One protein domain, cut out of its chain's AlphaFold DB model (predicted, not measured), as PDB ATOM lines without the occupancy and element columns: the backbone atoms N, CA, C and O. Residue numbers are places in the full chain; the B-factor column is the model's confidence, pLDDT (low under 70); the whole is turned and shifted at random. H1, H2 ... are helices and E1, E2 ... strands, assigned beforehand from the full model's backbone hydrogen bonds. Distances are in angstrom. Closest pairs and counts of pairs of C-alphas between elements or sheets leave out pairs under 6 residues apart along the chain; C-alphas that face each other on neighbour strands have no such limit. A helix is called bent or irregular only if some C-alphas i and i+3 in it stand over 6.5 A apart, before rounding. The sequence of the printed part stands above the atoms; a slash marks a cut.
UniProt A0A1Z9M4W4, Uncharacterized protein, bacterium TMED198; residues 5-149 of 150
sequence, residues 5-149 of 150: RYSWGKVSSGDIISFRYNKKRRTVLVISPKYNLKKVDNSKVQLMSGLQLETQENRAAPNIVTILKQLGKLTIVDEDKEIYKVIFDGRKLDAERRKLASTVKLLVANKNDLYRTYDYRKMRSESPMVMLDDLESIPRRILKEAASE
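AT A GLANCE: This is residues 5 to 149 of the 150 residues of an uncharacterized protein of bacterium TMED198 (UniProt A0A1Z9M4W4). A strongly twisted five-stranded sheet, E6-E3-E2-E1-E7, curls round H3, and its bent hairpin E2-E3 reaches out to make one end of the longest axis. Toward the other end a smaller unit stands beside E1: the two-stranded hairpin E4-E5 with H1 and H4 side by side over it, while H2 covers part of the large sheet near E6 and E3. The printed part has 145 residues, with four named helices and seven named strands in the order E1 E2 E3 H1 E4 E5 H2 E6 H3 E7 H4. Both sheets are antiparallel and the class is mixed, helices and strands. The whole is compact, with a radius of gyration of the C-alphas of 15.0 A and spans of 49 by 34 by 26 A.

HOW THE PARTS SIT: E1, residues 16 to 21, E2, residues 24 to 38, and E3, residues 44 to 55, form a meander, each strand the antiparallel neighbour of the one before, through two hairpins. N 19 and O 26 are 3.0 A apart, and N 35 and O 47 2.9 A. E2 bends by 101 degrees at residue 27 and E3 by 82 degrees at residue 52. H1, residues 64 to 71, only grazes this sheet. E4, residues 72 to 78, and E5, residues 83 to 88, form a hairpin, with N 75 and O 85 2.8 A apart. The closest C-alphas of E1 and E5, those of Ile 16 and Lys 85, are 5.9 A apart. H2, residues 102 to 109, is close to H1 but not clearly touching it, with C-alphas 71 and 104 7.4 A apart. The edge strands are E6, residues 115 to 119, with N 118 and O 48 2.8 A apart, and E7, residues 130 to 132, with N 18 and O 131 2.8 A apart. H3, residues 120 to 126, is on the sheet; the closest C-alphas of E3 and H3, Leu 47 and Tyr 120, are 4.8 A apart. H4, residues 140 to 148, touches H1 at a shallow tilt of 17 degrees, the same way, closest at C-alphas 143 and 65, 7.2 A. In the four helices every O i to N i+4 pair is within hydrogen-bond range.

IN THESE COORDINATES: E1 begins at C-alpha 16 (31.206, -9.571, 42.898) and spans 15.4 A. E2 spans 27.0 A, E3 27.7 A, E4 18.3 A and E5 16.3 A. H4 spans 12.3 A and ends at C-alpha 148 (20.997, 5.033, 39.997).

THE WHOLE: The C-alphas of Asp 41 and Arg 141, the two farthest apart, are 49.2 A from each other. The printed part has no cut. The link from E5 to H2 is long. Mean pLDDT of the printed part is 82.9; residues 90 to 112 and residue 149 are under 70.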
ATOM      1  N   ARG A   5      24.000 -19.228  41.584       91.38
ATOM      2  CA  ARG A   5      25.001 -20.226  41.199       91.38
ATOM      3  C   ARG A   5      25.659 -19.807  39.891       91.38
ATOM      4  O   ARG A   5      24.987 -19.613  38.883       91.38
ATOM      5  N   TYR A   6      26.977 -19.721  39.913       94.06
ATOM      6  CA  TYR A   6      27.781 -19.245  38.804       94.06
ATOM      7  C   TYR A   6      28.985 -20.163  38.581       94.06
ATOM      8  O   TYR A   6      29.311 -21.041  39.388       94.06
ATOM      9  N   SER A   7      29.635 -20.010  37.431       93.12
ATOM     10  CA  SER A   7      30.749 -20.869  37.030       93.12
ATOM     11  C   SER A   7      32.032 -20.067  36.924       93.12
ATOM     12  O   SER A   7      32.040 -19.011  36.297       93.12
ATOM     13  N   TRP A   8      33.140 -20.623  37.413       94.06
ATOM     14  CA  TRP A   8      34.464 -19.998  37.336       94.06
ATOM     15  C   TRP A   8      34.890 -19.567  35.930       94.06
ATOM     16  O   TRP A   8      35.622 -18.594  35.798       94.06
ATOM     17  N   GLY A   9      34.446 -20.279  34.889       91.62
ATOM     18  CA  GLY A   9      34.745 -19.933  33.495       91.62
ATOM     19  C   GLY A   9      33.995 -18.704  32.971       91.62
ATOM     20  O   GLY A   9      34.413 -18.144  31.967       91.62
ATOM     21  N   LYS A  10      32.918 -18.284  33.649       93.31
ATOM     22  CA  LYS A  10      32.132 -17.085  33.320       93.31
ATOM     23  C   LYS A  10      32.499 -15.877  34.188       93.31
ATOM     24  O   LYS A  10      32.028 -14.780  33.921       93.31
ATOM     25  N   VAL A  11      33.316 -16.075  35.226       93.69
ATOM     26  CA  VAL A  11      33.768 -14.989  36.103       93.69
ATOM     27  C   VAL A  11      34.573 -13.983  35.293       93.69
ATOM     28  O   VAL A  11      35.565 -14.332  34.647       93.69
ATOM     29  N   SER A  12      34.141 -12.735  35.359       91.62
ATOM     30  CA  SER A  12      34.676 -11.610  34.614       91.62
ATOM     31  C   SER A  12      35.131 -10.493  35.551       91.62
ATOM     32  O   SER A  12      34.894 -10.516  36.759       91.62
ATOM     33  N   SER A  13      35.860  -9.528  34.996       90.06
ATOM     34  CA  SER A  13      36.246  -8.333  35.740       90.06
ATOM     35  C   SER A  13      34.997  -7.539  36.128       90.06
ATOM     36  O   SER A  13      34.119  -7.331  35.292       90.06
ATOM     37  N   GLY A  14      34.922  -7.106  37.384       90.19
ATOM     38  CA  GLY A  14      33.801  -6.337  37.912       90.19
ATOM     39  C   GLY A  14      32.731  -7.175  38.603       90.19
ATOM     40  O   GLY A  14      31.909  -6.619  39.329       90.19
ATOM     41  N   ASP A  15      32.750  -8.498  38.426       93.81
ATOM     42  CA  ASP A  15      31.835  -9.387  39.139       93.81
ATOM     43  C   ASP A  15      32.139  -9.357  40.640       93.81
ATOM     44  O   ASP A  15      33.300  -9.370  41.058       93.81
ATOM     45  N   ILE A  16      31.091  -9.361  41.458       94.50
ATOM     46  CA  ILE A  16      31.206  -9.571  42.898       94.50
ATOM     47  C   ILE A  16      30.851 -11.025  43.176       94.50
ATOM     48  O   ILE A  16      29.732 -11.472  42.920       94.50
ATOM     49  N   ILE A  17      31.831 -11.776  43.673       95.94
ATOM     50  CA  ILE A  17      31.713 -13.220  43.831       95.94
ATOM     51  C   ILE A  17      31.936 -13.682  45.262       95.94
ATOM     52  O   ILE A  17      32.805 -13.172  45.965       95.94
ATOM     53  N   SER A  18      31.216 -14.731  45.651       95.75
ATOM     54  CA  SER A  18      31.430 -15.481  46.885       95.75
ATOM     55  C   SER A  18      31.957 -16.885  46.598       95.75
ATOM     56  O   SER A  18      31.390 -17.618  45.784       95.75
ATOM     57  N   PHE A  19      33.012 -17.292  47.304       96.31
ATOM     58  CA  PHE A  19      33.606 -18.631  47.201       96.31
ATOM     59  C   PHE A  19      34.270 -19.065  48.516       96.31
ATOM     60  O   PHE A  19      34.473 -18.260  49.429       96.31
ATOM     61  N   ARG A  20      34.610 -20.356  48.625       96.06
ATOM     62  CA  ARG A  20      35.432 -20.888  49.726       96.06
ATOM     63  C   ARG A  20      36.918 -20.880  49.371       96.06
ATOM     64  O   ARG A  20      37.297 -21.292  48.279       96.06
ATOM     65  N   TYR A  21      37.746 -20.425  50.307       96.56
ATOM     66  CA  TYR A  21      39.204 -20.471  50.200       96.56
ATOM     67  C   TYR A  21      39.855 -20.553  51.579       96.56
ATOM     68  O   TYR A  21      39.518 -19.781  52.483       96.56
ATOM     69  N   ASN A  22      40.799 -21.480  51.740       95.12
ATOM     70  CA  ASN A  22      41.307 -21.914  53.038       95.12
ATOM     71  C   ASN A  22      40.155 -22.274  53.993       95.12
ATOM     72  O   ASN A  22      40.146 -21.842  55.146       95.12
ATOM     73  N   LYS A  23      39.153 -23.010  53.489       92.31
ATOM     74  CA  LYS A  23      37.935 -23.430  54.221       92.31
ATOM     75  C   LYS A  23      37.022 -22.299  54.729       92.31
ATOM     76  O   LYS A  23      35.996 -22.598  55.331       92.31
ATOM     77  N   LYS A  24      37.336 -21.025  54.468       95.06
ATOM     78  CA  LYS A  24      36.516 -19.869  54.873       95.06
ATOM     79  C   LYS A  24      35.801 -19.253  53.674       95.06
ATOM     80  O   LYS A  24      36.361 -19.213  52.575       95.06
ATOM     81  N   ARG A  25      34.586 -18.731  53.879       94.38
ATOM     82  CA  ARG A  25      33.886 -17.927  52.859       94.38
ATOM     83  C   ARG A  25      34.600 -16.588  52.651       94.38
ATOM     84  O   ARG A  25      35.013 -15.943  53.619       94.38
ATOM     85  N   ARG A  26      34.713 -16.169  51.393       95.06
ATOM     86  CA  ARG A  26      35.224 -14.864  50.958       95.06
ATOM     87  C   ARG A  26      34.251 -14.258  49.954       95.06
ATOM     88  O   ARG A  26      33.794 -14.995  49.084       95.06
ATOM     89  N   THR A  27      34.002 -12.955  50.061       95.19
ATOM     90  CA  THR A  27      33.296 -12.163  49.044       95.19
ATOM     91  C   THR A  27      34.284 -11.179  48.430       95.19
ATOM     92  O   THR A  27      34.967 -10.455  49.160       95.19
ATOM     93  N   VAL A  28      34.409 -11.169  47.104       94.00
ATOM     94  CA  VAL A  28      35.467 -10.444  46.392       94.00
ATOM     95  C   VAL A  28      34.906  -9.721  45.170       94.00
ATOM     96  O   VAL A  28      34.239 -10.347  44.352       94.00
ATOM     97  N   LEU A  29      35.251  -8.441  44.997       93.12
ATOM     98  CA  LEU A  29      35.147  -7.769  43.698       93.12
ATOM     99  C   LEU A  29      36.301  -8.236  42.812       93.12
ATOM    100  O   LEU A  29      37.473  -7.994  43.122       93.12
ATOM    101  N   VAL A  30      35.985  -8.892  41.707       92.38
ATOM    102  CA  VAL A  30      36.977  -9.445  40.790       92.38
ATOM    103  C   VAL A  30      37.635  -8.324  40.002       92.38
ATOM    104  O   VAL A  30      36.988  -7.600  39.255       92.38
ATOM    105  N   ILE A  31      38.956  -8.224  40.125       87.81
ATOM    106  CA  ILE A  31      39.778  -7.356  39.282       87.81
ATOM    107  C   ILE A  31      40.221  -8.197  38.086       87.81
ATOM    108  O   ILE A  31      39.688  -8.050  36.990       87.81
ATOM    109  N   SER A  32      41.140  -9.143  38.286       87.19
ATOM    110  CA  SER A  32      41.632 -10.009  37.208       87.19
ATOM    111  C   SER A  32      41.156 -11.447  37.433       87.19
ATOM    112  O   SER A  32      41.662 -12.096  38.351       87.19
ATOM    113  N   PRO A  33      40.220 -11.968  36.613       88.19
ATOM    114  CA  PRO A  33      39.557 -13.248  36.871       88.19
ATOM    115  C   PRO A  33      40.498 -14.455  36.771       88.19
ATOM    116  O   PRO A  33      40.340 -15.424  37.511       88.19
ATOM    117  N   LYS A  34      41.490 -14.411  35.872       90.31
ATOM    118  CA  LYS A  34      42.500 -15.467  35.726       90.31
ATOM    119  C   LYS A  34      43.731 -14.960  34.978       90.31
ATOM    120  O   LYS A  34      43.615 -14.490  33.849       90.31
ATOM    121  N   TYR A  35      44.915 -15.116  35.561       87.88
ATOM    122  CA  TYR A  35      46.187 -14.817  34.901       87.88
ATOM    123  C   TYR A  35      47.303 -15.760  35.361       87.88
ATOM    124  O   TYR A  35      47.235 -16.355  36.434       87.88
ATOM    125  N   ASN A  36      48.337 -15.911  34.531       89.38
ATOM    126  CA  ASN A  36      49.530 -16.673  34.887       89.38
ATOM    127  C   ASN A  36      50.597 -15.723  35.438       89.38
ATOM    128  O   ASN A  36      50.897 -14.705  34.813       89.38
ATOM    129  N   LEU A  37      51.206 -16.083  36.563       87.31
ATOM    130  CA  LEU A  37      52.413 -15.446  37.074       87.31
ATOM    131  C   LEU A  37      53.575 -16.432  36.950       87.31
ATOM    132  O   LEU A  37      53.460 -17.587  37.365       87.31
ATOM    133  N   LYS A  38      54.684 -15.971  36.373       91.19
ATOM    134  CA  LYS A  38      55.946 -16.707  36.363       91.19
ATOM    135  C   LYS A  38      56.703 -16.364  37.647       91.19
ATOM    136  O   LYS A  38      56.924 -15.186  37.920       91.19
ATOM    137  N   LYS A  39      57.028 -17.372  38.448       87.19
ATOM    138  CA  LYS A  39      57.817 -17.225  39.674       87.19
ATOM    139  C   LYS A  39      59.311 -17.115  39.347       87.19
ATOM    140  O   LYS A  39      59.724 -17.353  38.213       87.19
ATOM    141  N   VAL A  40      60.106 -16.766  40.360       90.06
ATOM    142  CA  VAL A  40      61.574 -16.656  40.268       90.06
ATOM    143  C   VAL A  40      62.207 -17.982  39.830       90.06
ATOM    144  O   VAL A  40      63.099 -17.989  38.993       90.06
ATOM    145  N   ASP A  41      61.669 -19.107  40.302       91.31
ATOM    146  CA  ASP A  41      62.070 -20.474  39.931       91.31
ATOM    147  C   ASP A  41      61.591 -20.916  38.526       91.31
ATOM    148  O   ASP A  41      61.607 -22.098  38.198       91.31
ATOM    149  N   ASN A  42      61.124 -19.981  37.691       89.94
ATOM    150  CA  ASN A  42      60.499 -20.201  36.382       89.94
ATOM    151  C   ASN A  42      59.188 -21.011  36.375       89.94
ATOM    152  O   ASN A  42      58.578 -21.145  35.305       89.94
ATOM    153  N   SER A  43      58.696 -21.489  37.520       91.06
ATOM    154  CA  SER A  43      57.398 -22.162  37.591       91.06
ATOM    155  C   SER A  43      56.251 -21.181  37.311       91.06
ATOM    156  O   SER A  43      56.361 -19.964  37.502       91.06
ATOM    157  N   LYS A  44      55.122 -21.699  36.817       91.00
ATOM    158  CA  LYS A  44      53.923 -20.901  36.521       91.00
ATOM    159  C   LYS A  44      52.836 -21.200  37.542       91.00
ATOM    160  O   LYS A  44      52.484 -22.359  37.750       91.00
ATOM    161  N   VAL A  45      52.249 -20.153  38.111       93.06
ATOM    162  CA  VAL A  45      51.062 -20.248  38.968       93.06
ATOM    163  C   VAL A  45      49.892 -19.510  38.326       93.06
ATOM    164  O   VAL A  45      50.067 -18.454  37.716       93.06
ATOM    165  N   GLN A  46      48.696 -20.087  38.439       93.94
ATOM    166  CA  GLN A  46      47.451 -19.464  37.998       93.94
ATOM    167  C   GLN A  46      46.823 -18.718  39.165       93.94
ATOM    168  O   GLN A  46      46.554 -19.316  40.204       93.94
ATOM    169  N   LEU A  47      46.578 -17.428  38.980       92.69
ATOM    170  CA  LEU A  47      46.100 -16.531  40.020       92.69
ATOM    171  C   LEU A  47      44.837 -15.794  39.577       92.69
ATOM    172  O   LEU A  47      44.593 -15.604  38.383       92.69
ATOM    173  N   MET A  48      44.071 -15.354  40.565       93.38
ATOM    174  CA  MET A  48      43.029 -14.337  40.437       93.38
ATOM    175  C   MET A  48      43.341 -13.219  41.421       93.38
ATOM    176  O   MET A  48      43.820 -13.485  42.525       93.38
ATOM    177  N   SER A  49      43.040 -11.982  41.051       90.12
ATOM    178  CA  SER A  49      43.126 -10.848  41.961       90.12
ATOM    179  C   SER A  49      41.798 -10.125  42.079       90.12
ATOM    180  O   SER A  49      40.987 -10.102  41.150       90.12
ATOM    181  N   GLY A  50      41.581  -9.522  43.239       89.00
ATOM    182  CA  GLY A  50      40.367  -8.782  43.530       89.00
ATOM    183  C   GLY A  50      40.448  -8.041  44.852       89.00
ATOM    184  O   GLY A  50      41.464  -8.095  45.551       89.00
ATOM    185  N   LEU A  51      39.363  -7.346  45.179       89.94
ATOM    186  CA  LEU A  51      39.186  -6.676  46.462       89.94
ATOM    187  C   LEU A  51      38.355  -7.548  47.367       89.94
ATOM    188  O   LEU A  51      37.205  -7.831  47.046       89.94
ATOM    189  N   GLN A  52      38.924  -7.973  48.485       92.31
ATOM    190  CA  GLN A  52      38.186  -8.720  49.484       92.31
ATOM    191  C   GLN A  52      37.242  -7.770  50.211       92.31
ATOM    192  O   GLN A  52      37.682  -6.957  51.015       92.31
ATOM    193  N   LEU A  53      35.955  -7.872  49.900       91.44
ATOM    194  CA  LEU A  53      34.920  -7.014  50.462       91.44
ATOM    195  C   LEU A  53      34.462  -7.564  51.810       91.44
ATOM    196  O   LEU A  53      34.328  -6.813  52.763       91.44
ATOM    197  N   GLU A  54      34.292  -8.883  51.903       92.00
ATOM    198  CA  GLU A  54      33.843  -9.554  53.121       92.00
ATOM    199  C   GLU A  54      34.582 -10.873  53.328       92.00
ATOM    200  O   GLU A  54      35.119 -11.503  52.403       92.00
ATOM    201  N   THR A  55      34.550 -11.342  54.566       92.56
ATOM    202  CA  THR A  55      34.955 -12.696  54.927       92.56
ATOM    203  C   THR A  55      33.874 -13.332  55.786       92.56
ATOM    204  O   THR A  55      32.932 -12.674  56.211       92.56
ATOM    205  N   GLN A  56      34.013 -14.620  56.075       90.50
ATOM    206  CA  GLN A  56      33.140 -15.284  57.038       90.50
ATOM    207  C   GLN A  56      33.103 -14.587  58.413       90.50
ATOM    208  O   GLN A  56      32.080 -14.653  59.082       90.50
ATOM    209  N   GLU A  57      34.194 -13.936  58.822       90.44
ATOM    210  CA  GLU A  57      34.348 -13.323  60.151       90.44
ATOM    211  C   GLU A  57      34.121 -11.805  60.131       90.44
ATOM    212  O   GLU A  57      33.681 -11.232  61.121       90.44
ATOM    213  N   ASN A  58      34.380 -11.157  58.991       88.88
ATOM    214  CA  ASN A  58      34.377  -9.701  58.864       88.88
ATOM    215  C   ASN A  58      33.374  -9.252  57.804       88.88
ATOM    216  O   ASN A  58      33.438  -9.702  56.656       88.88
ATOM    217  N   ARG A  59      32.498  -8.321  58.189       88.44
ATOM    218  CA  ARG A  59      31.587  -7.609  57.283       88.44
ATOM    219  C   ARG A  59      32.345  -6.616  56.401       88.44
ATOM    220  O   ARG A  59      33.520  -6.336  56.651       88.44
ATOM    221  N   ALA A  60      31.664  -6.084  55.389       85.88
ATOM    222  CA  ALA A  60      32.238  -5.051  54.545       85.88
ATOM    223  C   ALA A  60      32.556  -3.785  55.345       85.88
ATOM    224  O   ALA A  60      31.877  -3.441  56.314       85.88
ATOM    225  N   ALA A  61      33.612  -3.088  54.925       83.56
ATOM    226  CA  ALA A  61      33.977  -1.810  55.518       83.56
ATOM    227  C   ALA A  61      32.850  -0.775  55.302       83.56
ATOM    228  O   ALA A  61      32.231  -0.770  54.236       83.56
ATOM    229  N   PRO A  62      32.604   0.154  56.244       81.69
ATOM    230  CA  PRO A  62      31.532   1.148  56.104       81.69
ATOM    231  C   PRO A  62      31.632   2.014  54.836       81.69
ATOM    232  O   PRO A  62      30.623   2.433  54.280       81.69
ATOM    233  N   ASN A  63      32.852   2.261  54.346       83.12
ATOM    234  CA  ASN A  63      33.135   3.069  53.157       83.12
ATOM    235  C   ASN A  63      33.160   2.263  51.844       83.12
ATOM    236  O   ASN A  63      33.584   2.787  50.810       83.12
ATOM    237  N   ILE A  64      32.742   0.994  51.860       84.88
ATOM    238  CA  ILE A  64      32.884   0.097  50.711       84.88
ATOM    239  C   ILE A  64      32.153   0.606  49.466       84.88
ATOM    240  O   ILE A  64      32.708   0.539  48.377       84.88
ATOM    241  N   VAL A  65      30.966   1.201  49.614       86.62
ATOM    242  CA  VAL A  65      30.202   1.746  48.479       86.62
ATOM    243  C   VAL A  65      30.962   2.886  47.807       86.62
ATOM    244  O   VAL A  65      31.072   2.917  46.584       86.62
ATOM    245  N   THR A  66      31.571   3.775  48.594       85.38
ATOM    246  CA  THR A  66      32.432   4.848  48.081       85.38
ATOM    247  C   THR A  66      33.622   4.283  47.309       85.38
ATOM    248  O   THR A  66      33.960   4.795  46.244       85.38
ATOM    249  N   ILE A  67      34.235   3.202  47.805       82.56
ATOM    250  CA  ILE A  67      35.332   2.516  47.109       82.56
ATOM    251  C   ILE A  67      34.845   1.950  45.769       82.56
ATOM    252  O   ILE A  67      35.502   2.156  44.751       82.56
ATOM    253  N   LEU A  68      33.691   1.274  45.746       86.00
ATOM    254  CA  LEU A  68      33.123   0.718  44.514       86.00
ATOM    255  C   LEU A  68      32.836   1.823  43.480       86.00
ATOM    256  O   LEU A  68      33.281   1.693  42.340       86.00
ATOM    257  N   LYS A  69      32.215   2.941  43.893       84.62
ATOM    258  CA  LYS A  69      31.972   4.122  43.035       84.62
ATOM    259  C   LYS A  69      33.267   4.738  42.489       84.62
ATOM    260  O   LYS A  69      33.339   5.154  41.338       84.62
ATOM    261  N   GLN A  70      34.332   4.787  43.293       81.56
ATOM    262  CA  GLN A  70      35.630   5.305  42.841       81.56
ATOM    263  C   GLN A  70      36.291   4.422  41.775       81.56
ATOM    264  O   GLN A  70      37.086   4.922  40.968       81.56
ATOM    265  N   LEU A  71      36.001   3.121  41.780       79.81
ATOM    266  CA  LEU A  71      36.552   2.158  40.830       79.81
ATOM    267  C   LEU A  71      35.772   2.126  39.513       79.81
ATOM    268  O   LEU A  71      36.360   1.844  38.467       79.81
ATOM    269  N   GLY A  72      34.478   2.438  39.544       84.31
ATOM    270  CA  GLY A  72      33.633   2.466  38.359       84.31
ATOM    271  C   GLY A  72      32.155   2.621  38.696       84.31
ATOM    272  O   GLY A  72      31.787   2.975  39.814       84.31
ATOM    273  N   LYS A  73      31.302   2.325  37.716       88.56
ATOM    274  CA  LYS A  73      29.847   2.418  37.848       88.56
ATOM    275  C   LYS A  73      29.276   1.111  38.400       88.56
ATOM    276  O   LYS A  73      29.594   0.043  37.877       88.56
ATOM    277  N   LEU A  74      28.431   1.175  39.434       89.81
ATOM    278  CA  LEU A  74      27.645   0.010  39.850       89.81
ATOM    279  C   LEU A  74      26.523  -0.245  38.839       89.81
ATOM    280  O   LEU A  74      25.879   0.679  38.355       89.81
ATOM    281  N   THR A  75      26.285  -1.505  38.504       88.56
ATOM    282  CA  THR A  75      25.238  -1.911  37.561       88.56
ATOM    283  C   THR A  75      24.559  -3.172  38.063       88.56
ATOM    284  O   THR A  75      25.220  -4.063  38.600       88.56
ATOM    285  N   ILE A  76      23.243  -3.245  37.888       88.56
ATOM    286  CA  ILE A  76      22.436  -4.407  38.263       88.56
ATOM    287  C   ILE A  76      22.653  -5.527  37.236       88.56
ATOM    288  O   ILE A  76      22.674  -5.294  36.030       88.56
ATOM    289  N   VAL A  77      22.852  -6.748  37.729       87.81
ATOM    290  CA  VAL A  77      22.989  -7.990  36.952       87.81
ATOM    291  C   VAL A  77      21.697  -8.798  36.987       87.81
ATOM    292  O   VAL A  77      21.322  -9.400  35.988       87.81
ATOM    293  N   ASP A  78      21.034  -8.826  38.142       87.50
ATOM    294  CA  ASP A  78      19.745  -9.481  38.359       87.50
ATOM    295  C   ASP A  78      18.958  -8.594  39.326       87.50
ATOM    296  O   ASP A  78      19.403  -8.362  40.452       87.50
ATOM    297  N   GLU A  79      17.852  -8.028  38.849       85.06
ATOM    298  CA  GLU A  79      17.054  -7.052  39.596       85.06
ATOM    299  C   GLU A  79      16.275  -7.714  40.736       85.06
ATOM    300  O   GLU A  79      16.329  -7.233  41.868       85.06
ATOM    301  N   ASP A  80      15.658  -8.871  40.475       85.38
ATOM    302  CA  ASP A  80      14.882  -9.634  41.461       85.38
ATOM    303  C   ASP A  80      15.740 -10.059  42.656       85.38
ATOM    304  O   ASP A  80      15.298 -10.079  43.811       85.38
ATOM    305  N   LYS A  81      16.993 -10.427  42.376       85.44
ATOM    306  CA  LYS A  81      17.967 -10.856  43.383       85.44
ATOM    307  C   LYS A  81      18.857  -9.726  43.880       85.44
ATOM    308  O   LYS A  81      19.646  -9.968  44.790       85.44
ATOM    309  N   GLU A  82      18.721  -8.533  43.309       84.94
ATOM    310  CA  GLU A  82      19.527  -7.348  43.607       84.94
ATOM    311  C   GLU A  82      21.033  -7.652  43.569       84.94
ATOM    312  O   GLU A  82      21.790  -7.307  44.473       84.94
ATOM    313  N   ILE A  83      21.471  -8.345  42.517       88.12
ATOM    314  CA  ILE A  83      22.889  -8.636  42.300       88.12
ATOM    315  C   ILE A  83      23.503  -7.510  41.494       88.12
ATOM    316  O   ILE A  83      22.979  -7.129  40.449       88.12
ATOM    317  N   TYR A  84      24.656  -7.029  41.947       89.31
ATOM    318  CA  TYR A  84      25.376  -5.929  41.320       89.31
ATOM    319  C   TYR A  84      26.743  -6.375  40.798       89.31
ATOM    320  O   TYR A  84      27.357  -7.329  41.280       89.31
ATOM    321  N   LYS A  85      27.248  -5.625  39.825       91.00
ATOM    322  CA  LYS A  85      28.631  -5.656  39.345       91.00
ATOM    323  C   LYS A  85      29.173  -4.238  39.251       91.00
ATOM    324  O   LYS A  85      28.405  -3.280  39.184       91.00
ATOM    325  N   VAL A  86      30.492  -4.104  39.193       90.25
ATOM    326  CA  VAL A  86      31.150  -2.827  38.895       90.25
ATOM    327  C   VAL A  86      31.640  -2.842  37.455       90.25
ATOM    328  O   VAL A  86      32.481  -3.657  37.083       90.25
ATOM    329  N   ILE A  87      31.148  -1.921  36.636       89.38
ATOM    330  CA  ILE A  87      31.752  -1.616  35.344       89.38
ATOM    331  C   ILE A  87      32.900  -0.646  35.614       89.38
ATOM    332  O   ILE A  87      32.683   0.536  35.881       89.38
ATOM    333  N   PHE A  88      34.126  -1.167  35.600       83.12
ATOM    334  CA  PHE A  88      35.324  -0.357  35.797       83.12
ATOM    335  C   PHE A  88      35.425   0.743  34.735       83.12
ATOM    336  O   PHE A  88      35.186   0.500  33.552       83.12
ATOM    337  N   ASP A  89      35.823   1.942  35.159       73.69
ATOM    338  CA  ASP A  89      36.056   3.051  34.236       73.69
ATOM    339  C   ASP A  89      37.260   2.738  33.331       73.69
ATOM    340  O   ASP A  89      38.402   2.623  33.790       73.69
ATOM    341  N   GLY A  90      36.987   2.609  32.030       57.06
ATOM    342  CA  GLY A  90      37.958   2.326  30.975       57.06
ATOM    343  C   GLY A  90      39.116   3.323  30.907       57.06
ATOM    344  O   GLY A  90      40.184   2.961  30.437       57.06
ATOM    345  N   ARG A  91      38.964   4.548  31.428       53.34
ATOM    346  CA  ARG A  91      40.051   5.548  31.475       53.34
ATOM    347  C   ARG A  91      41.062   5.279  32.596       53.34
ATOM    348  O   ARG A  91      42.168   5.810  32.576       53.34
ATOM    349  N   LYS A  92      40.694   4.440  33.573       51.97
ATOM    350  CA  LYS A  92      41.573   3.912  34.637       51.97
ATOM    351  C   LYS A  92      42.139   2.527  34.284       51.97
ATOM    352  O   LYS A  92      42.850   1.924  35.092       51.97
ATOM    353  N   LEU A  93      41.823   2.032  33.089       45.50
ATOM    354  CA  LEU A  93      42.269   0.786  32.484       45.50
ATOM    355  C   LEU A  93      43.160   1.140  31.291       45.50
ATOM    356  O   LEU A  93      42.780   1.924  30.435       45.50
ATOM    357  N   ASP A  94      44.372   0.604  31.239       44.69
ATOM    358  CA  ASP A  94      45.261   0.848  30.104       44.69
ATOM    359  C   ASP A  94      44.668   0.174  28.852       44.69
ATOM    360  O   ASP A  94      44.511  -1.048  28.819       44.69
ATOM    361  N   ALA A  95      44.291   0.969  27.847       36.31
ATOM    362  CA  ALA A  95      43.596   0.500  26.649       36.31
ATOM    363  C   ALA A  95      44.451  -0.443  25.777       36.31
ATOM    364  O   ALA A  95      43.897  -1.256  25.037       36.31
ATOM    365  N   GLU A  96      45.783  -0.414  25.899       43.09
ATOM    366  CA  GLU A  96      46.672  -1.311  25.142       43.09
ATOM    367  C   GLU A  96      47.055  -2.588  25.900       43.09
ATOM    368  O   GLU A  96      47.554  -3.560  25.320       43.09
ATOM    369  N   ARG A  97      46.820  -2.642  27.214       42.16
ATOM    370  CA  ARG A  97      47.267  -3.755  28.051       42.16
ATOM    371  C   ARG A  97      46.069  -4.353  28.757       42.16
ATOM    372  O   ARG A  97      45.478  -3.749  29.633       42.16
ATOM    373  N   ARG A  98      45.794  -5.629  28.470       45.09
ATOM    374  CA  ARG A  98      44.837  -6.518  29.169       45.09
ATOM    375  C   ARG A  98      45.160  -6.743  30.669       45.09
ATOM    376  O   ARG A  98      44.915  -7.821  31.206       45.09
ATOM    377  N   LYS A  99      45.776  -5.773  31.345       48.94
ATOM    378  CA  LYS A  99      46.036  -5.697  32.778       48.94
ATOM    379  C   LYS A  99      45.252  -4.506  33.307       48.94
ATOM    380  O   LYS A  99      45.461  -3.390  32.846       48.94
ATOM    381  N   LEU A 100      44.424  -4.729  34.327       53.12
ATOM    382  CA  LEU A 100      43.956  -3.619  35.152       53.12
ATOM    383  C   LEU A 100      45.167  -2.815  35.612       53.12
ATOM    384  O   LEU A 100      46.118  -3.390  36.153       53.12
ATOM    385  N   ALA A 101      45.157  -1.521  35.285       48.09
ATOM    386  CA  ALA A 101      46.327  -0.667  35.364       48.09
ATOM    387  C   ALA A 101      46.928  -0.702  36.773       48.09
ATOM    388  O   ALA A 101      46.226  -0.862  37.780       48.09
ATOM    389  N   SER A 102      48.240  -0.486  36.845       51.41
ATOM    390  CA  SER A 102      48.949  -0.136  38.079       51.41
ATOM    391  C   SER A 102      48.176   0.888  38.912       51.41
ATOM    392  O   SER A 102      48.239   0.801  40.125       51.41
ATOM    393  N   THR A 103      47.383   1.766  38.289       50.59
ATOM    394  CA  THR A 103      46.455   2.724  38.905       50.59
ATOM    395  C   THR A 103      45.367   2.090  39.771       50.59
ATOM    396  O   THR A 103      45.186   2.535  40.895       50.59
ATOM    397  N   VAL A 104      44.669   1.031  39.333       56.56
ATOM    398  CA  VAL A 104      43.694   0.323  40.197       56.56
ATOM    399  C   VAL A 104      44.432  -0.368  41.335       56.56
ATOM    400  O   VAL A 104      44.025  -0.289  42.490       56.56
ATOM    401  N   LYS A 105      45.579  -0.983  41.030       54.62
ATOM    402  CA  LYS A 105      46.428  -1.591  42.055       54.62
ATOM    403  C   LYS A 105      46.961  -0.552  43.052       54.62
ATOM    404  O   LYS A 105      47.026  -0.879  44.220       54.62
ATOM    405  N   LEU A 106      47.291   0.668  42.628       53.41
ATOM    406  CA  LEU A 106      47.769   1.791  43.448       53.41
ATOM    407  C   LEU A 106      46.635   2.425  44.255       53.41
ATOM    408  O   LEU A 106      46.808   2.668  45.441       53.41
ATOM    409  N   LEU A 107      45.465   2.643  43.649       55.09
ATOM    410  CA  LEU A 107      44.265   3.136  44.333       55.09
ATOM    411  C   LEU A 107      43.844   2.187  45.450       55.09
ATOM    412  O   LEU A 107      43.424   2.628  46.515       55.09
ATOM    413  N   VAL A 108      43.995   0.886  45.220       56.91
ATOM    414  CA  VAL A 108      43.681  -0.126  46.216       56.91
ATOM    415  C   VAL A 108      44.833  -0.288  47.210       56.91
ATOM    416  O   VAL A 108      44.585  -0.229  48.403       56.91
ATOM    417  N   ALA A 109      46.082  -0.442  46.763       52.22
ATOM    418  CA  ALA A 109      47.230  -0.696  47.640       52.22
ATOM    419  C   ALA A 109      47.596   0.496  48.536       52.22
ATOM    420  O   ALA A 109      48.001   0.277  49.671       52.22
ATOM    421  N   ASN A 110      47.435   1.738  48.063       47.03
ATOM    422  CA  ASN A 110      47.780   2.930  48.846       47.03
ATOM    423  C   ASN A 110      46.652   3.391  49.777       47.03
ATOM    424  O   ASN A 110      46.909   4.220  50.646       47.03
ATOM    425  N   LYS A 111      45.410   2.909  49.600       47.84
ATOM    426  CA  LYS A 111      44.271   3.344  50.427       47.84
ATOM    427  C   LYS A 111      43.555   2.231  51.190       47.84
ATOM    428  O   LYS A 111      42.834   2.572  52.117       47.84
ATOM    429  N   ASN A 112      43.726   0.945  50.855       58.38
ATOM    430  CA  ASN A 112      42.927  -0.137  51.444       58.38
ATOM    431  C   ASN A 112      43.664  -1.495  51.515       58.38
ATOM    432  O   ASN A 112      44.049  -2.067  50.495       58.38
ATOM    433  N   ASP A 113      43.717  -2.106  52.705       72.12
ATOM    434  CA  ASP A 113      44.174  -3.494  52.958       72.12
ATOM    435  C   ASP A 113      43.225  -4.575  52.365       72.12
ATOM    436  O   ASP A 113      43.072  -5.683  52.871       72.12
ATOM    437  N   LEU A 114      42.535  -4.270  51.267       83.69
ATOM    438  CA  LEU A 114      41.522  -5.141  50.666       83.69
ATOM    439  C   LEU A 114      42.045  -5.886  49.434       83.69
ATOM    440  O   LEU A 114      41.471  -6.910  49.066       83.69
ATOM    441  N   TYR A 115      43.132  -5.426  48.792       86.44
ATOM    442  CA  TYR A 115      43.697  -6.138  47.639       86.44
ATOM    443  C   TYR A 115      44.184  -7.522  48.061       86.44
ATOM    444  O   TYR A 115      45.033  -7.652  48.949       86.44
ATOM    445  N   ARG A 116      43.700  -8.564  47.389       89.62
ATOM    446  CA  ARG A 116      44.149  -9.938  47.607       89.62
ATOM    447  C   ARG A 116      44.369 -10.641  46.277       89.62
ATOM    448  O   ARG A 116      43.760 -10.332  45.253       89.62
ATOM    449  N   THR A 117      45.298 -11.588  46.302       91.00
ATOM    450  CA  THR A 117      45.561 -12.512  45.201       91.00
ATOM    451  C   THR A 117      45.349 -13.927  45.714       91.00
ATOM    452  O   THR A 117      45.772 -14.253  46.822       91.00
ATOM    453  N   TYR A 118      44.688 -14.756  44.917       94.56
ATOM    454  CA  TYR A 118      44.289 -16.108  45.282       94.56
ATOM    455  C   TYR A 118      44.848 -17.111  44.275       94.56
ATOM    456  O   TYR A 118      44.883 -16.829  43.073       94.56
ATOM    457  N   ASP A 119      45.250 -18.292  44.749       96.12
ATOM    458  CA  ASP A 119      45.590 -19.405  43.862       96.12
ATOM    459  C   ASP A 119      44.317 -19.924  43.183       96.12
ATOM    460  O   ASP A 119      43.398 -20.431  43.834       96.12
ATOM    461  N   TYR A 120      44.258 -19.789  41.859       95.00
ATOM    462  CA  TYR A 120      43.061 -20.089  41.078       95.00
ATOM    463  C   TYR A 120      42.703 -21.574  41.090       95.00
ATOM    464  O   TYR A 120      41.524 -21.930  41.095       95.00
ATOM    465  N   ARG A 121      43.704 -22.460  41.105       95.06
ATOM    466  CA  ARG A 121      43.459 -23.907  41.123       95.06
ATOM    467  C   ARG A 121      42.926 -24.331  42.482       95.06
ATOM    468  O   ARG A 121      41.940 -25.065  42.539       95.06
ATOM    469  N   LYS A 122      43.510 -23.804  43.557       96.31
ATOM    470  CA  LYS A 122      43.041 -24.046  44.922       96.31
ATOM    471  C   LYS A 122      41.615 -23.537  45.134       96.31
ATOM    472  O   LYS A 122      40.789 -24.293  45.634       96.31
ATOM    473  N   MET A 123      41.294 -22.316  44.689       95.62
ATOM    474  CA  MET A 123      39.922 -21.784  44.751       95.62
ATOM    475  C   MET A 123      38.911 -22.716  44.079       95.62
ATOM    476  O   MET A 123      37.890 -23.043  44.676       95.62
ATOM    477  N   ARG A 124      39.207 -23.187  42.859       95.31
ATOM    478  CA  ARG A 124      38.324 -24.112  42.132       95.31
ATOM    479  C   ARG A 124      38.193 -25.472  42.808       95.31
ATOM    480  O   ARG A 124      37.136 -26.082  42.714       95.31
ATOM    481  N   SER A 125      39.253 -25.945  43.456       96.12
ATOM    482  CA  SER A 125      39.228 -27.212  44.187       96.12
ATOM    483  C   SER A 125      38.392 -27.118  45.464       96.12
ATOM    484  O   SER A 125      37.619 -28.023  45.752       96.12
ATOM    485  N   GLU A 126      38.535 -26.038  46.237       96.44
ATOM    486  CA  GLU A 126      37.801 -25.849  47.499       96.44
ATOM    487  C   GLU A 126      36.364 -25.350  47.293       96.44
ATOM    488  O   GLU A 126      35.495 -25.540  48.146       96.44
ATOM    489  N   SER A 127      36.108 -24.710  46.156       95.31
ATOM    490  CA  SER A 127      34.807 -24.185  45.770       95.31
ATOM    491  C   SER A 127      34.560 -24.528  44.300       95.31
ATOM    492  O   SER A 127      34.807 -23.690  43.439       95.31
ATOM    493  N   PRO A 128      34.079 -25.741  43.966       93.19
ATOM    494  CA  PRO A 128      33.841 -26.149  42.574       93.19
ATOM    495  C   PRO A 128      32.911 -25.204  41.804       93.19
ATOM    496  O   PRO A 128      33.067 -25.006  40.598       93.19
ATOM    497  N   MET A 129      31.986 -24.574  42.530       91.50
ATOM    498  CA  MET A 129      31.131 -23.495  42.050       91.50
ATOM    499  C   MET A 129      31.457 -22.188  42.773       91.50
ATOM    500  O   MET A 129      31.993 -22.187  43.886       91.50
ATOM    501  N   VAL A 130      31.099 -21.082  42.132       94.69
ATOM    502  CA  VAL A 130      31.186 -19.724  42.672       94.69
ATOM    503  C   VAL A 130      29.787 -19.124  42.673       94.69
ATOM    504  O   VAL A 130      28.929 -19.559  41.906       94.69
ATOM    505  N   MET A 131      29.531 -18.160  43.544       94.75
ATOM    506  CA  MET A 131      28.250 -17.465  43.582       94.75
ATOM    507  C   MET A 131      28.439 -16.019  43.151       94.75
ATOM    508  O   MET A 131      29.411 -15.407  43.586       94.75
ATOM    509  N   LEU A 132      27.518 -15.467  42.362       92.94
ATOM    510  CA  LEU A 132      27.343 -14.014  42.333       92.94
ATOM    511  C   LEU A 132      26.667 -13.605  43.644       92.94
ATOM    512  O   LEU A 132      25.715 -14.269  44.070       92.94
ATOM    513  N   ASP A 133      27.216 -12.590  44.304       89.88
ATOM    514  CA  ASP A 133      26.835 -12.190  45.660       89.88
ATOM    515  C   ASP A 133      26.156 -10.813  45.663       89.88
ATOM    516  O   ASP A 133      26.516  -9.935  44.880       89.88
ATOM    517  N   ASP A 134      25.176 -10.647  46.547       82.56
ATOM    518  CA  ASP A 134      24.353  -9.446  46.710       82.56
ATOM    519  C   ASP A 134      24.956  -8.423  47.696       82.56
ATOM    520  O   ASP A 134      24.357  -7.375  47.921       82.56
ATOM    521  N   LEU A 135      26.148  -8.687  48.260       81.56
ATOM    522  CA  LEU A 135      26.789  -7.858  49.295       81.56
ATOM    523  C   LEU A 135      25.896  -7.653  50.520       81.56
ATOM    524  O   LEU A 135      25.632  -6.526  50.937       81.56
ATOM    525  N   GLU A 136      25.474  -8.765  51.121       75.94
ATOM    526  CA  GLU A 136      24.544  -8.822  52.257       75.94
ATOM    527  C   GLU A 136      24.772  -7.779  53.351       75.94
ATOM    528  O   GLU A 136      23.820  -7.277  53.948       75.94
ATOM    529  N   SER A 137      26.038  -7.491  53.669       80.31
ATOM    530  CA  SER A 137      26.355  -6.603  54.784       80.31
ATOM    531  C   SER A 137      26.120  -5.122  54.480       80.31
ATOM    532  O   SER A 137      26.171  -4.306  55.403       80.31
ATOM    533  N   ILE A 138      25.827  -4.768  53.225       82.62
ATOM    534  CA  ILE A 138      25.527  -3.405  52.792       82.62
ATOM    535  C   ILE A 138      24.007  -3.238  52.641       82.62
ATOM    536  O   ILE A 138      23.364  -4.007  51.926       82.62
ATOM    537  N   PRO A 139      23.401  -2.199  53.245       84.88
ATOM    538  CA  PRO A 139      21.990  -1.900  53.037       84.88
ATOM    539  C   PRO A 139      21.638  -1.704  51.554       84.88
ATOM    540  O   PRO A 139      22.206  -0.851  50.871       84.88
ATOM    541  N   ARG A 140      20.622  -2.436  51.082       83.69
ATOM    542  CA  ARG A 140      20.153  -2.439  49.682       83.69
ATOM    543  C   ARG A 140      19.833  -1.049  49.140       83.69
ATOM    544  O   ARG A 140      20.165  -0.754  48.000       83.69
ATOM    545  N   ARG A 141      19.239  -0.180  49.969       85.25
ATOM    546  CA  ARG A 141      18.944   1.216  49.603       85.25
ATOM    547  C   ARG A 141      20.200   1.950  49.125       85.25
ATOM    548  O   ARG A 141      20.153   2.607  48.098       85.25
ATOM    549  N   ILE A 142      21.322   1.759  49.819       84.81
ATOM    550  CA  ILE A 142      22.590   2.420  49.496       84.81
ATOM    551  C   ILE A 142      23.152   1.890  48.169       84.81
ATOM    552  O   ILE A 142      23.662   2.667  47.368       84.81
ATOM    553  N   LEU A 143      23.045   0.582  47.910       84.19
ATOM    554  CA  LEU A 143      23.476  -0.011  46.638       84.19
ATOM    555  C   LEU A 143      22.608   0.450  45.461       84.19
ATOM    556  O   LEU A 143      23.152   0.752  44.401       84.19
ATOM    557  N   LYS A 144      21.286   0.548  45.656       85.19
ATOM    558  CA  LYS A 144      20.355   1.065  44.643       85.19
ATOM    559  C   LYS A 144      20.641   2.523  44.312       85.19
ATOM    560  O   LYS A 144      20.851   2.826  43.147       85.19
ATOM    561  N   GLU A 145      20.735   3.382  45.329       85.88
ATOM    562  CA  GLU A 145      21.106   4.797  45.169       85.88
ATOM    563  C   GLU A 145      22.434   4.928  44.416       85.88
ATOM    564  O   GLU A 145      22.547   5.671  43.444       85.88
ATOM    565  N   ALA A 146      23.425   4.115  44.792       83.81
ATOM    566  CA  ALA A 146      24.724   4.098  44.138       83.81
ATOM    567  C   ALA A 146      24.714   3.615  42.682       83.81
ATOM    568  O   ALA A 146      25.628   3.971  41.940       83.81
ATOM    569  N   ALA A 147      23.747   2.786  42.293       82.62
ATOM    570  CA  ALA A 147      23.591   2.304  40.924       82.62
ATOM    571  C   ALA A 147      22.730   3.242  40.058       82.62
ATOM    572  O   ALA A 147      22.845   3.190  38.835       82.62
ATOM    573  N   SER A 148      21.879   4.073  40.676       80.75
ATOM    574  CA  SER A 148      20.997   5.033  39.997       80.75
ATOM    575  C   SER A 148      21.602   6.425  39.797       80.75
ATOM    576  O   SER A 148      21.067   7.202  39.016       80.75
ATOM    577  N   GLU A 149      22.664   6.768  40.525       65.56
ATOM    578  CA  GLU A 149      23.408   8.012  40.309       65.56
ATOM    579  C   GLU A 149      24.221   7.912  39.002       65.56
ATOM    580  O   GLU A 149      25.162   7.116  38.917       65.56
TER     581      GLU A 149